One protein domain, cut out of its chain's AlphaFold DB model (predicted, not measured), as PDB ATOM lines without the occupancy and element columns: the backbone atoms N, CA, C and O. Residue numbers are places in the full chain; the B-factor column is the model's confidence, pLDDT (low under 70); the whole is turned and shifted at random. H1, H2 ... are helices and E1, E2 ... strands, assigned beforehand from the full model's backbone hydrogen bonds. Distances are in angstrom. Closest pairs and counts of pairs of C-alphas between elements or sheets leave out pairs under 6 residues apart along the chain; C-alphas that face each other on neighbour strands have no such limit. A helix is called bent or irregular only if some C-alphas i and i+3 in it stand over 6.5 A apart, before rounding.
ATOM      1  N   THR A  34     254.859 146.743 111.357       89.06
ATOM      2  CA  THR A  34     254.418 148.111 111.077       89.06
ATOM      3  C   THR A  34     253.091 148.037 110.332       89.06
ATOM      4  O   THR A  34     252.994 147.341 109.316       89.06
ATOM      5  N   TYR A  35     252.057 148.722 110.819       90.12
ATOM      6  CA  TYR A  35     250.712 148.605 110.258       90.12
ATOM      7  C   TYR A  35     249.964 149.944 110.188       90.12
ATOM      8  O   TYR A  35     249.974 150.706 111.159       90.12
ATOM      9  N   PRO A  36     249.295 150.247 109.058       93.19
ATOM     10  CA  PRO A  36     248.476 151.441 108.929       93.19
ATOM     11  C   PRO A  36     247.065 151.234 109.499       93.19
ATOM     12  O   PRO A  36     246.415 150.209 109.279       93.19
ATOM     13  N   PHE A  37     246.549 152.271 110.147       93.56
ATOM     14  CA  PHE A  37     245.172 152.387 110.609       93.56
ATOM     15  C   PHE A  37     244.539 153.638 110.018       93.56
ATOM     16  O   PHE A  37     245.117 154.723 110.046       93.56
ATOM     17  N   ILE A  38     243.338 153.486 109.469       92.06
ATOM     18  CA  ILE A  38     242.596 154.592 108.864       92.06
ATOM     19  C   ILE A  38     241.853 155.413 109.922       92.06
ATOM     20  O   ILE A  38     241.513 154.900 110.994       92.06
ATOM     21  N   ALA A  39     241.527 156.663 109.584       95.00
ATOM     22  CA  ALA A  39     240.600 157.470 110.372       95.00
ATOM     23  C   ALA A  39     239.277 156.711 110.595       95.00
ATOM     24  O   ALA A  39     238.783 156.010 109.710       95.00
ATOM     25  N   GLY A  40     238.716 156.833 111.794       95.75
ATOM     26  CA  GLY A  40     237.533 156.096 112.228       95.75
ATOM     27  C   GLY A  40     237.808 154.700 112.797       95.75
ATOM     28  O   GLY A  40     236.866 154.095 113.304       95.75
ATOM     29  N   SER A  41     239.050 154.198 112.760       97.81
ATOM     30  CA  SER A  41     239.421 152.973 113.492       97.81
ATOM     31  C   SER A  41     239.214 153.166 114.990       97.81
ATOM     32  O   SER A  41     239.507 154.237 115.521       97.81
ATOM     33  N   PHE A  42     238.702 152.143 115.664       98.44
ATOM     34  CA  PHE A  42     238.473 152.163 117.100       98.44
ATOM     35  C   PHE A  42     239.778 151.958 117.855       98.44
ATOM     36  O   PHE A  42     240.634 151.185 117.426       98.44
ATOM     37  N   VAL A  43     239.898 152.642 118.989       98.06
ATOM     38  CA  VAL A  43     241.023 152.545 119.916       98.06
ATOM     39  C   VAL A  43     240.458 152.200 121.286       98.06
ATOM     40  O   VAL A  43     239.691 152.983 121.841       98.06
ATOM     41  N   ILE A  44     240.825 151.040 121.820       97.69
ATOM     42  CA  ILE A  44     240.548 150.631 123.198       97.69
ATOM     43  C   ILE A  44     241.808 150.974 124.009       97.69
ATOM     44  O   ILE A  44     242.842 150.325 123.808       97.69
ATOM     45  N   PRO A  45     241.776 152.008 124.871       96.25
ATOM     46  CA  PRO A  45     242.882 152.309 125.768       96.25
ATOM     47  C   PRO A  45     243.056 151.183 126.783       96.25
ATOM     48  O   PRO A  45     242.087 150.522 127.157       96.25
ATOM     49  N   MET A  46     244.292 150.991 127.235       93.81
ATOM     50  CA  MET A  46     244.678 149.949 128.196       93.81
ATOM     51  C   MET A  46     245.573 150.545 129.296       93.81
ATOM     52  O   MET A  46     246.440 149.885 129.857       93.81
ATOM     53  N   ASP A  47     245.357 151.834 129.563       92.94
ATOM     54  CA  ASP A  47     246.037 152.679 130.545       92.94
ATOM     55  C   ASP A  47     245.013 153.505 131.341       92.94
ATOM     56  O   ASP A  47     243.837 153.151 131.404       92.94
ATOM     57  N   ALA A  48     245.432 154.624 131.941       92.44
ATOM     58  CA  ALA A  48     244.566 155.506 132.724       92.44
ATOM     59  C   ALA A  48     243.369 156.102 131.949       92.44
ATOM     60  O   ALA A  48     242.445 156.613 132.578       92.44
ATOM     61  N   GLN A  49     243.360 156.054 130.612       94.62
ATOM     62  CA  GLN A  49     242.205 156.458 129.799       94.62
ATOM     63  C   GLN A  49     241.115 155.381 129.748       94.62
ATOM     64  O   GLN A  49     240.015 155.639 129.258       94.62
ATOM     65  N   GLN A  50     241.404 154.169 130.223       95.00
ATOM     66  CA  GLN A  50     240.437 153.092 130.316       95.00
ATOM     67  C   GLN A  50     239.696 153.157 131.651       95.00
ATOM     68  O   GLN A  50     240.289 153.038 132.720       95.00
ATOM     69  N   THR A  51     238.378 153.312 131.583       93.25
ATOM     70  CA  THR A  51     237.500 153.334 132.760       93.25
ATOM     71  C   THR A  51     237.290 151.952 133.367       93.25
ATOM     72  O   THR A  51     236.985 151.855 134.553       93.25
ATOM     73  N   ASP A  52     237.458 150.897 132.571       92.75
ATOM     74  CA  ASP A  52     237.241 149.520 132.996       92.75
ATOM     75  C   ASP A  52     238.220 148.564 132.303       92.75
ATOM     76  O   ASP A  52     237.915 147.924 131.294       92.75
ATOM     77  N   VAL A  53     239.457 148.522 132.811       88.50
ATOM     78  CA  VAL A  53     240.538 147.749 132.177       88.50
ATOM     79  C   VAL A  53     240.279 146.247 132.220       88.50
ATOM     80  O   VAL A  53     240.690 145.540 131.307       88.50
ATOM     81  N   LEU A  54     239.569 145.764 133.244       87.56
ATOM     82  CA  LEU A  54     239.238 144.350 133.362       87.56
ATOM     83  C   LEU A  54     238.297 143.959 132.218       87.56
ATOM     84  O   LEU A  54     238.656 143.155 131.360       87.56
ATOM     85  N   HIS A  55     237.136 144.604 132.122       93.44
ATOM     86  CA  HIS A  55     236.155 144.258 131.094       93.44
ATOM     87  C   HIS A  55     236.600 144.625 129.668       93.44
ATOM     88  O   HIS A  55     236.042 144.102 128.701       93.44
ATOM     89  N   ALA A  56     237.640 145.455 129.501       95.56
ATOM     90  CA  ALA A  56     238.248 145.705 128.196       95.56
ATOM     91  C   ALA A  56     238.792 144.416 127.549       95.56
ATOM     92  O   ALA A  56     238.615 144.226 126.345       95.56
ATOM     93  N   PHE A  57     239.377 143.493 128.325       94.38
ATOM     94  CA  PHE A  57     239.800 142.184 127.805       94.38
ATOM     95  C   PHE A  57     238.612 141.335 127.343       94.38
ATOM     96  O   PHE A  57     238.687 140.695 126.291       94.38
ATOM     97  N   GLY A  58     237.493 141.398 128.068       95.12
ATOM     98  CA  GLY A  58     236.230 140.781 127.670       95.12
ATOM     99  C   GLY A  58     235.715 141.308 126.335       95.12
ATOM    100  O   GLY A  58     235.454 140.528 125.417       95.12
ATOM    101  N   LEU A  59     235.663 142.638 126.181       96.88
ATOM    102  CA  LEU A  59     235.307 143.290 124.918       96.88
ATOM    103  C   LEU A  59     236.193 142.800 123.766       96.88
ATOM    104  O   LEU A  59     235.682 142.397 122.721       96.88
ATOM    105  N   ILE A  60     237.515 142.806 123.962       95.88
ATOM    106  CA  ILE A  60     238.480 142.356 122.953       95.88
ATOM    107  C   ILE A  60     238.209 140.901 122.551       95.88
ATOM    108  O   ILE A  60     238.171 140.582 121.359       95.88
ATOM    109  N   HIS A  61     237.968 140.019 123.523       95.00
ATOM    110  CA  HIS A  61     237.673 138.611 123.260       95.00
ATOM    111  C   HIS A  61     236.364 138.435 122.480       95.00
ATOM    112  O   HIS A  61     236.312 137.675 121.514       95.00
ATOM    113  N   VAL A  62     235.311 139.183 122.823       95.75
ATOM    114  CA  VAL A  62     234.022 139.138 122.110       95.75
ATOM    115  C   VAL A  62     234.154 139.602 120.661       95.75
ATOM    116  O   VAL A  62     233.606 138.946 119.775       95.75
ATOM    117  N   ILE A  63     234.921 140.663 120.400       96.12
ATOM    118  CA  ILE A  63     235.237 141.124 119.038       96.12
ATOM    119  C   ILE A  63     235.921 139.997 118.247       96.12
ATOM    120  O   ILE A  63     235.497 139.648 117.144       96.12
ATOM    121  N   LEU A  64     236.925 139.354 118.846       94.00
ATOM    122  CA  LEU A  64     237.645 138.240 118.229       94.00
ATOM    123  C   LEU A  64     236.751 137.023 117.948       94.00
ATOM    124  O   LEU A  64     236.910 136.370 116.915       94.00
ATOM    125  N   ARG A  65     235.785 136.717 118.823       92.81
ATOM    126  CA  ARG A  65     234.816 135.624 118.616       92.81
ATOM    127  C   ARG A  65     233.876 135.872 117.437       92.81
ATOM    128  O   ARG A  65     233.377 134.915 116.854       92.81
ATOM    129  N   GLN A  66     233.673 137.130 117.054       93.75
ATOM    130  CA  GLN A  66     232.933 137.503 115.846       93.75
ATOM    131  C   GLN A  66     233.794 137.419 114.572       93.75
ATOM    132  O   GLN A  66     233.322 137.735 113.484       93.75
ATOM    133  N   GLY A  67     235.055 136.981 114.681       90.50
ATOM    134  CA  GLY A  67     235.988 136.881 113.558       90.50
ATOM    135  C   GLY A  67     236.629 138.214 113.166       90.50
ATOM    136  O   GLY A  67     237.275 138.294 112.120       90.50
ATOM    137  N   VAL A  68     236.469 139.254 113.991       93.81
ATOM    138  CA  VAL A  68     237.056 140.572 113.751       93.81
ATOM    139  C   VAL A  68     238.487 140.599 114.296       93.81
ATOM    140  O   VAL A  68     238.685 140.384 115.492       93.81
ATOM    141  N   PRO A  69     239.504 140.874 113.459       92.00
ATOM    142  CA  PRO A  69     240.877 140.977 113.926       92.00
ATOM    143  C   PRO A  69     241.075 142.243 114.763       92.00
ATOM    144  O   PRO A  69     240.588 143.324 114.413       92.00
ATOM    145  N   VAL A  70     241.870 142.114 115.818       93.38
ATOM    146  CA  VAL A  70     242.299 143.228 116.666       93.38
ATOM    147  C   VAL A  70     243.817 143.355 116.616       93.38
ATOM    148  O   VAL A  70     244.529 142.415 116.264       93.38
ATOM    149  N   TYR A  71     244.322 144.534 116.948       93.00
ATOM    150  CA  TYR A  71     245.734 144.853 116.808       93.00
ATOM    151  C   TYR A  71     246.234 145.490 118.095       93.00
ATOM    152  O   TYR A  71     245.895 146.634 118.394       93.00
ATOM    153  N   ARG A  72     247.021 144.746 118.867       92.69
ATOM    154  CA  ARG A  72     247.621 145.242 120.104       92.69
ATOM    155  C   ARG A  72     248.915 145.969 119.774       92.69
ATOM    156  O   ARG A  72     249.765 145.405 119.098       92.69
ATOM    157  N   VAL A  73     249.090 147.195 120.246       92.19
ATOM    158  CA  VAL A  73     250.370 147.900 120.099       92.19
ATOM    159  C   VAL A  73     251.211 147.649 121.342       92.19
ATOM    160  O   VAL A  73     250.749 147.896 122.458       92.19
ATOM    161  N   LEU A  74     252.421 147.121 121.164       90.19
ATOM    162  CA  LEU A  74     253.318 146.825 122.278       90.19
ATOM    163  C   LEU A  74     254.057 148.092 122.726       90.19
ATOM    164  O   LEU A  74     254.501 148.890 121.905       90.19
ATOM    165  N   THR A  75     254.148 148.282 124.040       85.19
ATOM    166  CA  THR A  75     254.725 149.450 124.719       85.19
ATOM    167  C   THR A  75     255.576 148.961 125.894       85.19
ATOM    168  O   THR A  75     255.259 147.906 126.451       85.19
ATOM    169  N   PRO A  76     256.621 149.700 126.324       78.62
ATOM    170  CA  PRO A  76     257.085 151.010 125.839       78.62
ATOM    171  C   PRO A  76     257.812 150.980 124.473       78.62
ATOM    172  O   PRO A  76     258.305 149.927 124.073       78.62
ATOM    173  N   PRO A  77     257.938 152.139 123.782       83.56
ATOM    174  CA  PRO A  77     257.480 153.474 124.194       83.56
ATOM    175  C   PRO A  77     255.966 153.672 124.034       83.56
ATOM    176  O   PRO A  77     255.304 152.921 123.325       83.56
ATOM    177  N   ALA A  78     255.426 154.697 124.694       86.62
ATOM    178  CA  ALA A  78     254.033 155.104 124.536       86.62
ATOM    179  C   ALA A  78     253.724 155.514 123.093       86.62
ATOM    180  O   ALA A  78     254.559 156.120 122.413       86.62
ATOM    181  N   VAL A  79     252.500 155.240 122.646       92.50
ATOM    182  CA  VAL A  79     252.060 155.590 121.293       92.50
ATOM    183  C   VAL A  79     251.232 156.863 121.346       92.50
ATOM    184  O   VAL A  79     250.285 156.961 122.123       92.50
ATOM    185  N   LEU A  80     251.573 157.844 120.512       95.19
ATOM    186  CA  LEU A  80     250.801 159.076 120.389       95.19
ATOM    187  C   LEU A  80     249.715 158.893 119.329       95.19
ATOM    188  O   LEU A  80     250.024 158.746 118.150       95.19
ATOM    189  N   LEU A  81     248.446 158.920 119.736       96.31
ATOM    190  CA  LEU A  81     247.310 158.801 118.824       96.31
ATOM    191  C   LEU A  81     246.471 160.070 118.858       96.31
ATOM    192  O   LEU A  81     246.183 160.632 119.912       96.31
ATOM    193  N   LYS A  82     246.023 160.504 117.684       96.00
ATOM    194  CA  LYS A  82     245.065 161.598 117.573       96.00
ATOM    195  C   LYS A  82     243.652 161.040 117.488       96.00
ATOM    196  O   LYS A  82     243.275 160.461 116.469       96.00
ATOM    197  N   VAL A  83     242.883 161.207 118.560       95.06
ATOM    198  CA  VAL A  83     241.492 160.725 118.666       95.06
ATOM    199  C   VAL A  83     240.448 161.845 118.658       95.06
ATOM    200  O   VAL A  83     239.277 161.600 118.385       95.06
ATOM    201  N   ASP A  84     240.882 163.086 118.883       92.31
ATOM    202  CA  ASP A  84     240.091 164.298 118.679       92.31
ATOM    203  C   ASP A  84     240.733 165.114 117.539       92.31
ATOM    204  O   ASP A  84     241.915 165.462 117.627       92.31
ATOM    205  N   PRO A  85     240.000 165.424 116.451       89.81
ATOM    206  CA  PRO A  85     240.515 166.229 115.343       89.81
ATOM    207  C   PRO A  85     241.047 167.610 115.752       89.81
ATOM    208  O   PRO A  85     241.923 168.144 115.064       89.81
ATOM    209  N   LEU A  86     240.514 168.188 116.835       93.38
ATOM    210  CA  LEU A  86     240.825 169.535 117.312       93.38
ATOM    211  C   LEU A  86     241.870 169.555 118.433       93.38
ATOM    212  O   LEU A  86     242.440 170.614 118.702       93.38
ATOM    213  N   ALA A  87     242.140 168.412 119.068       92.88
ATOM    214  CA  ALA A  87     243.142 168.305 120.121       92.88
ATOM    215  C   ALA A  87     244.503 167.817 119.578       92.88
ATOM    216  O   ALA A  87     244.581 167.179 118.520       92.88
ATOM    217  N   PRO A  88     245.605 168.096 120.297       94.25
ATOM    218  CA  PRO A  88     246.878 167.419 120.076       94.25
ATOM    219  C   PRO A  88     246.764 165.892 120.269       94.25
ATOM    220  O   PRO A  88     245.876 165.439 120.994       94.25
ATOM    221  N   PRO A  89     247.672 165.091 119.677       94.94
ATOM    222  CA  PRO A  89     247.764 163.660 119.967       94.94
ATOM    223  C   PRO A  89     247.944 163.386 121.468       94.94
ATOM    224  O   PRO A  89     248.731 164.066 122.130       94.94
ATOM    225  N   SER A  90     247.241 162.379 121.990       95.12
ATOM    226  CA  SER A  90     247.377 161.906 123.370       95.12
ATOM    227  C   SER A  90     248.243 160.650 123.433       95.12
ATOM    228  O   SER A  90     248.295 159.866 122.482       95.12
ATOM    229  N   ALA A  91     248.947 160.470 124.550       95.25
ATOM    230  CA  ALA A  91     249.739 159.273 124.798       95.25
ATOM    231  C   ALA A  91     248.847 158.104 125.211       95.25
ATOM    232  O   ALA A  91     247.901 158.285 125.974       95.25
ATOM    233  N   PHE A  92     249.171 156.919 124.703       94.69
ATOM    234  CA  PHE A  92     248.610 155.643 125.121       94.69
ATOM    235  C   PHE A  92     249.755 154.754 125.617       94.69
ATOM    236  O   PHE A  92     250.462 154.122 124.825       94.69
ATOM    237  N   ASP A  93     249.980 154.765 126.927       91.38
ATOM    238  CA  ASP A  93     251.140 154.151 127.582       91.38
ATOM    239  C   ASP A  93     250.968 152.640 127.788       91.38
ATOM    240  O   ASP A  93     251.937 151.879 127.766       91.38
ATOM    241  N   GLY A  94     249.726 152.188 127.958       89.88
ATOM    242  CA  GLY A  94     249.405 150.808 128.333       89.88
ATOM    243  C   GLY A  94     249.216 149.849 127.169       89.88
ATOM    244  O   GLY A  94     248.751 148.734 127.381       89.88
ATOM    245  N   GLY A  95     249.555 150.269 125.949       91.06
ATOM    246  CA  GLY A  95     249.392 149.450 124.754       91.06
ATOM    247  C   GLY A  95     247.958 149.415 124.262       91.06
ATOM    248  O   GLY A  95     247.211 148.500 124.602       91.06
ATOM    249  N   PRO A  96     247.521 150.395 123.465       94.69
ATOM    250  CA  PRO A  96     246.153 150.401 122.981       94.69
ATOM    251  C   PRO A  96     245.880 149.188 122.082       94.69
ATOM    252  O   PRO A  96     246.771 148.672 121.398       94.69
ATOM    253  N   VAL A  97     244.617 148.766 122.047       95.56
ATOM    254  CA  VAL A  97     244.123 147.796 121.065       95.56
ATOM    255  C   VAL A  97     243.321 148.528 120.007       95.56
ATOM    256  O   VAL A  97     242.390 149.269 120.320       95.56
ATOM    257  N   LEU A  98     243.677 148.322 118.744       96.94
ATOM    258  CA  LEU A  98     243.009 148.936 117.611       96.94
ATOM    259  C   LEU A  98     242.141 147.929 116.865       96.94
ATOM    260  O   LEU A  98     242.518 146.773 116.669       96.94
ATOM    261  N   VAL A  99     240.991 148.408 116.394       96.75
ATOM    262  CA  VAL A  99     240.071 147.663 115.528       96.75
ATOM    263  C   VAL A  99     239.716 148.536 114.336       96.75
ATOM    264  O   VAL A  99     239.401 149.717 114.480       96.75
ATOM    265  N   TRP A 100     239.783 147.975 113.135       95.44
ATOM    266  CA  TRP A 100     239.485 148.729 111.921       95.44
ATOM    267  C   TRP A 100     238.036 149.219 111.900       95.44
ATOM    268  O   TRP A 100     237.108 148.470 112.192       95.44
ATOM    269  N   GLY A 101     237.840 150.469 111.469       92.62
ATOM    270  CA  GLY A 101     236.513 151.091 111.400       92.62
ATOM    271  C   GLY A 101     235.556 150.420 110.406       92.62
ATOM    272  O   GLY A 101     234.358 150.686 110.443       92.62
ATOM    273  N   THR A 102     236.062 149.537 109.538       94.19
ATOM    274  CA  THR A 102     235.252 148.709 108.631       94.19
ATOM    275  C   THR A 102     234.367 147.716 109.381       94.19
ATOM    276  O   THR A 102     233.317 147.365 108.864       94.19
ATOM    277  N   TYR A 103     234.764 147.301 110.591       96.00
ATOM    278  CA  TYR A 103     234.028 146.372 111.461       96.00
ATOM    279  C   TYR A 103     233.162 147.113 112.486       96.00
ATOM    280  O   TYR A 103     233.117 146.776 113.669       96.00
ATOM    281  N   ARG A 104     232.564 148.233 112.064       96.56
ATOM    282  CA  ARG A 104     231.844 149.142 112.960       96.56
ATOM    283  C   ARG A 104     230.687 148.456 113.668       96.56
ATOM    284  O   ARG A 104     230.505 148.697 114.858       96.56
ATOM    285  N   ASP A 105     229.890 147.692 112.940       97.31
ATOM    286  CA  ASP A 105     228.644 147.154 113.475       97.31
ATOM    287  C   ASP A 105     228.938 146.019 114.462       97.31
ATOM    288  O   ASP A 105     228.380 146.002 115.558       97.31
ATOM    289  N   GLU A 106     229.910 145.164 114.139       97.75
ATOM    290  CA  GLU A 106     230.453 144.124 115.015       97.75
ATOM    291  C   GLU A 106     231.061 144.725 116.289       97.75
ATOM    292  O   GLU A 106     230.700 144.341 117.405       97.75
ATOM    293  N   PHE A 107     231.925 145.740 116.140       97.75
ATOM    294  CA  PHE A 107     232.540 146.424 117.277       97.75
ATOM    295  C   PHE A 107     231.486 147.050 118.193       97.75
ATOM    296  O   PHE A 107     231.547 146.870 119.405       97.75
ATOM    297  N   LEU A 108     230.516 147.788 117.642       97.94
ATOM    298  CA  LEU A 108     229.494 148.462 118.447       97.94
ATOM    299  C   LEU A 108     228.540 147.465 119.118       97.94
ATOM    300  O   LEU A 108     228.131 147.703 120.253       97.94
ATOM    301  N   ALA A 109     228.218 146.346 118.464       97.62
ATOM    302  CA  ALA A 109     227.431 145.270 119.064       97.62
ATOM    303  C   ALA A 109     228.179 144.568 120.210       97.62
ATOM    304  O   ALA A 109     227.565 144.203 121.215       97.62
ATOM    305  N   ALA A 110     229.499 144.396 120.089       97.81
ATOM    306  CA  ALA A 110     230.338 143.901 121.176       97.81
ATOM    307  C   ALA A 110     230.443 144.935 122.311       97.81
ATOM    308  O   ALA A 110     230.172 144.608 123.461       97.81
ATOM    309  N   ALA A 111     230.740 146.199 121.997       97.69
ATOM    310  CA  ALA A 111     230.868 147.284 122.972       97.69
ATOM    311  C   ALA A 111     229.579 147.527 123.770       97.69
ATOM    312  O   ALA A 111     229.638 147.863 124.948       97.69
ATOM    313  N   ALA A 112     228.407 147.296 123.171       97.44
ATOM    314  CA  ALA A 112     227.128 147.379 123.873       97.44
ATOM    315  C   ALA A 112     226.989 146.365 125.030       97.44
ATOM    316  O   ALA A 112     226.208 146.607 125.948       97.44
ATOM    317  N   GLN A 113     227.744 145.259 125.012       97.00
ATOM    318  CA  GLN A 113     227.786 144.274 126.105       97.00
ATOM    319  C   GLN A 113     228.702 144.720 127.257       97.00
ATOM    320  O   GLN A 113     228.583 144.200 128.361       97.00
ATOM    321  N   PHE A 114     229.572 145.709 127.017       97.19
ATOM    322  CA  PHE A 114     230.551 146.229 127.972       97.19
ATOM    323  C   PHE A 114     230.429 147.758 128.093       97.19
ATOM    324  O   PHE A 114     231.345 148.492 127.718       97.19
ATOM    325  N   PRO A 115     229.294 148.275 128.604       96.19
ATOM    326  CA  PRO A 115     228.983 149.708 128.582       96.19
ATOM    327  C   PRO A 115     229.927 150.574 129.432       96.19
ATOM    328  O   PRO A 115     229.926 151.796 129.291       96.19
ATOM    329  N   THR A 116     230.704 149.962 130.325       96.62
ATOM    330  CA  THR A 116     231.702 150.619 131.181       96.62
ATOM    331  C   THR A 116     233.070 150.747 130.517       96.62
ATOM    332  O   THR A 116     233.903 151.505 131.015       96.62
ATOM    333  N   VAL A 117     233.316 150.046 129.404       97.50
ATOM    334  CA  VAL A 117     234.596 150.078 128.692       97.50
ATOM    335  C   VAL A 117     234.669 151.316 127.803       97.50
ATOM    336  O   VAL A 117     233.842 151.530 126.913       97.50
ATOM    337  N   SER A 118     235.700 152.127 128.023       97.25
ATOM    338  CA  SER A 118     235.984 153.303 127.204       97.25
ATOM    339  C   SER A 118     236.649 152.905 125.890       97.25
ATOM    340  O   SER A 118     237.521 152.035 125.849       97.25
ATOM    341  N   TYR A 119     236.272 153.587 124.812       97.56
ATOM    342  CA  TYR A 119     236.952 153.518 123.524       97.56
ATOM    343  C   TYR A 119     236.867 154.867 122.811       97.56
ATOM    344  O   TYR A 119     235.959 155.667 123.040       97.56
ATOM    345  N   ALA A 120     237.807 155.103 121.907       97.25
ATOM    346  CA  ALA A 120     237.860 156.281 121.057       97.25
ATOM    347  C   ALA A 120     237.903 155.880 119.578       97.25
ATOM    348  O   ALA A 120     237.894 154.695 119.231       97.25
ATOM    349  N   ARG A 121     237.945 156.872 118.686       97.31
ATOM    350  CA  ARG A 121     238.174 156.660 117.254       97.31
ATOM    351  C   ARG A 121     239.340 157.509 116.791       97.31
ATOM    352  O   ARG A 121     239.444 158.661 117.193       97.31
ATOM    353  N   LEU A 122     240.180 156.965 115.920       97.44
ATOM    354  CA  LEU A 122     241.238 157.742 115.284       97.44
ATOM    355  C   LEU A 122     240.637 158.884 114.459       97.44
ATOM    356  O   LEU A 122     239.753 158.664 113.630       97.44
ATOM    357  N   ALA A 123     241.143 160.095 114.664       97.06
ATOM    358  CA  ALA A 123     240.756 161.283 113.914       97.06
ATOM    359  C   ALA A 123     241.436 161.351 112.536       97.06
ATOM    360  O   ALA A 123     240.915 161.974 111.613       97.06
ATOM    361  N   GLU A 124     242.590 160.702 112.387       93.94
ATOM    362  CA  GLU A 124     243.402 160.704 111.173       93.94
ATOM    363  C   GLU A 124     244.078 159.344 110.957       93.94
ATOM    364  O   GLU A 124     244.011 158.456 111.808       93.94
ATOM    365  N   VAL A 125     244.698 159.167 109.790       93.62
ATOM    366  CA  VAL A 125     245.476 157.960 109.483       93.62
ATOM    367  C   VAL A 125     246.715 157.917 110.377       93.62
ATOM    368  O   VAL A 125     247.404 158.922 110.520       93.62
ATOM    369  N   GLN A 126     247.012 156.747 110.934       93.44
ATOM    370  CA  GLN A 126     248.193 156.501 111.760       93.44
ATOM    371  C   GLN A 126     248.935 155.271 111.242       93.44
ATOM    372  O   GLN A 126     248.311 154.271 110.894       93.44
ATOM    373  N   VAL A 127     250.263 155.332 111.193       92.88
ATOM    374  CA  VAL A 127     251.112 154.167 110.909       92.88
ATOM    375  C   VAL A 127     251.856 153.846 112.187       92.88
ATOM    376  O   VAL A 127     252.608 154.682 112.680       92.88
ATOM    377  N   LEU A 128     251.594 152.667 112.740       92.00
ATOM    378  CA  LEU A 128     252.117 152.258 114.038       92.00
ATOM    379  C   LEU A 128     253.126 151.133 113.859       92.00
ATOM    380  O   LEU A 128     252.901 150.223 113.061       92.00
ATOM    381  N   ASP A 129     254.208 151.191 114.626       89.00
ATOM    382  CA  ASP A 129     255.177 150.106 114.766       89.00
ATOM    383  C   ASP A 129     254.815 149.210 115.958       89.00
ATOM    384  O   ASP A 129     253.943 149.545 116.757       89.00
ATOM    385  N   HIS A 130     255.498 148.070 116.089       89.06
ATOM    386  CA  HIS A 130     255.326 147.136 117.211       89.06
ATOM    387  C   HIS A 130     253.882 146.628 117.385       89.06
ATOM    388  O   HIS A 130     253.425 146.338 118.490       89.06
ATOM    389  N   VAL A 131     253.155 146.489 116.274       89.50
ATOM    390  CA  VAL A 131     251.774 146.010 116.272       89.50
ATOM    391  C   VAL A 131     251.753 144.486 116.272       89.50
ATOM    392  O   VAL A 131     252.271 143.864 115.349       89.50
ATOM    393  N   LEU A 132     251.110 143.883 117.267       89.00
ATOM    394  CA  LEU A 132     250.793 142.463 117.354       89.00
ATOM    395  C   LEU A 132     249.369 142.206 116.817       89.00
ATOM    396  O   LEU A 132     248.389 142.587 117.465       89.00
ATOM    397  N   PRO A 133     249.215 141.568 115.639       88.25
ATOM    398  CA  PRO A 133     247.903 141.219 115.102       88.25
ATOM    399  C   PRO A 133     247.342 139.976 115.792       88.25
ATOM    400  O   PRO A 133     247.993 138.933 115.820       88.25
ATOM    401  N   ILE A 134     246.096 140.056 116.249       87.62
ATOM    402  CA  ILE A 134     245.376 138.962 116.901       87.62
ATOM    403  C   ILE A 134     244.117 138.687 116.081       87.62
ATOM    404  O   ILE A 134     243.305 139.573 115.820       87.62
ATOM    405  N   LYS A 135     243.981 137.451 115.601       85.19
ATOM    406  CA  LYS A 135     242.954 137.084 114.607       85.19
ATOM    407  C   LYS A 135     241.866 136.167 115.122       85.19
ATOM    408  O   LYS A 135     240.838 136.015 114.468       85.19
TER     409      LYS A 135
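This is residues 34 to 135 of the 418 residues of an uncharacterized protein of Euryarchaeota archaeon (UniProt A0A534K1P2). A strongly twisted sheet of five strands is curled like part of a barrel, with E6 and E2 near the middle of the domain; H1 packs on its E3, E6 and E2 part, and H2 packs on H1 and grazes the sheet at E2. The small hairpin E4 and E5 lies away from both helices. The printed part has 102 residues, with seven named strands and two named helices in the order E1, E2, H1, E3, E4, E5, E6, H2, E7. The five-stranded sheet has the order E1, E7, E3, E6, E2 and is antiparallel, and the class is mixed, helices and strands. The whole is compact and rounded, with a radius of gyration of the C-alphas of 12.3 A and spans of 30 by 26 by 24 A.

E1, residues 34 to 37, is an edge strand, antiparallel to residues 126 to 128 of E7, residues 126 to 134; N 35 and O 128 are 2.8 A apart. E7 bends by 89 degrees at residue 130, and its residues 131 to 134 pair with E3, residues 70 to 73, where N 132 and O 72 are 2.7 A apart. E3 is the antiparallel neighbour of E6, residues 97 to 99, with N 98 and O 71 at 2.8 A. E6 is the antiparallel neighbour of the other edge strand, E2, residues 42 to 44, with N 42 and O 99 at 2.8 A. Residues 42 to 43 of E2 also pair, antiparallel, with residues 120 to 121. H1, residues 53 to 65, is on this sheet at a height over the sheet of 9.3 A; its closest C-alphas to E3 are those of Leu 64 and Val 70, 7.0 A apart. It lies over E3 and only just over E6, with 3 of its C-alphas there, and runs along the strands, at 21 degrees to E3 on the local plane. E2, H1 and E3 form a split strand-helix-strand unit, two strands running the same way with E6 between them, and its crossover is right-handed. H2, residues 101 to 111, only grazes the sheet with its residues 101 to 108. Residues 59 to 63 of H1 touch H2, opposite ways at a steep tilt of 61 degrees, the closest C-alphas being those of Ile 63 and Ala 110, 6.0 A apart. E4, residues 79 to 81, and E5, residues 90 to 92, form an antiparallel hairpin with N 92 and O 79 at 2.8 A, and both are apart from H1 and H2. Of the O i to N i+4 pairs, 7 of 9 in H1 and 5 of 7 in H2 are within hydrogen-bond range.

E1 begins at C-alpha 34, (254.418, 148.111, 111.077), and is 10.2 A long. H1 is 19.1 A long, from C-alpha 53 at (240.538, 147.749, 132.177) to C-alpha 65. H2 is 13.4 A long and irregular, with C-alphas 102 and 105 8.3 A apart. E7 is 18.5 A long and ends at C-alpha 134, (245.376, 138.962, 116.901). E3 is 9.9 A long, while E2, E4, E5 and E6 have three residues each.

The two C-alphas farthest apart are those of Arg 65 and Leu 86, 34.5 A. The printed part has no cut. The link from H2 to E7, residues 112 to 125, is long. The mean pLDDT of the printed part is 93.7, and no printed residue is under 70.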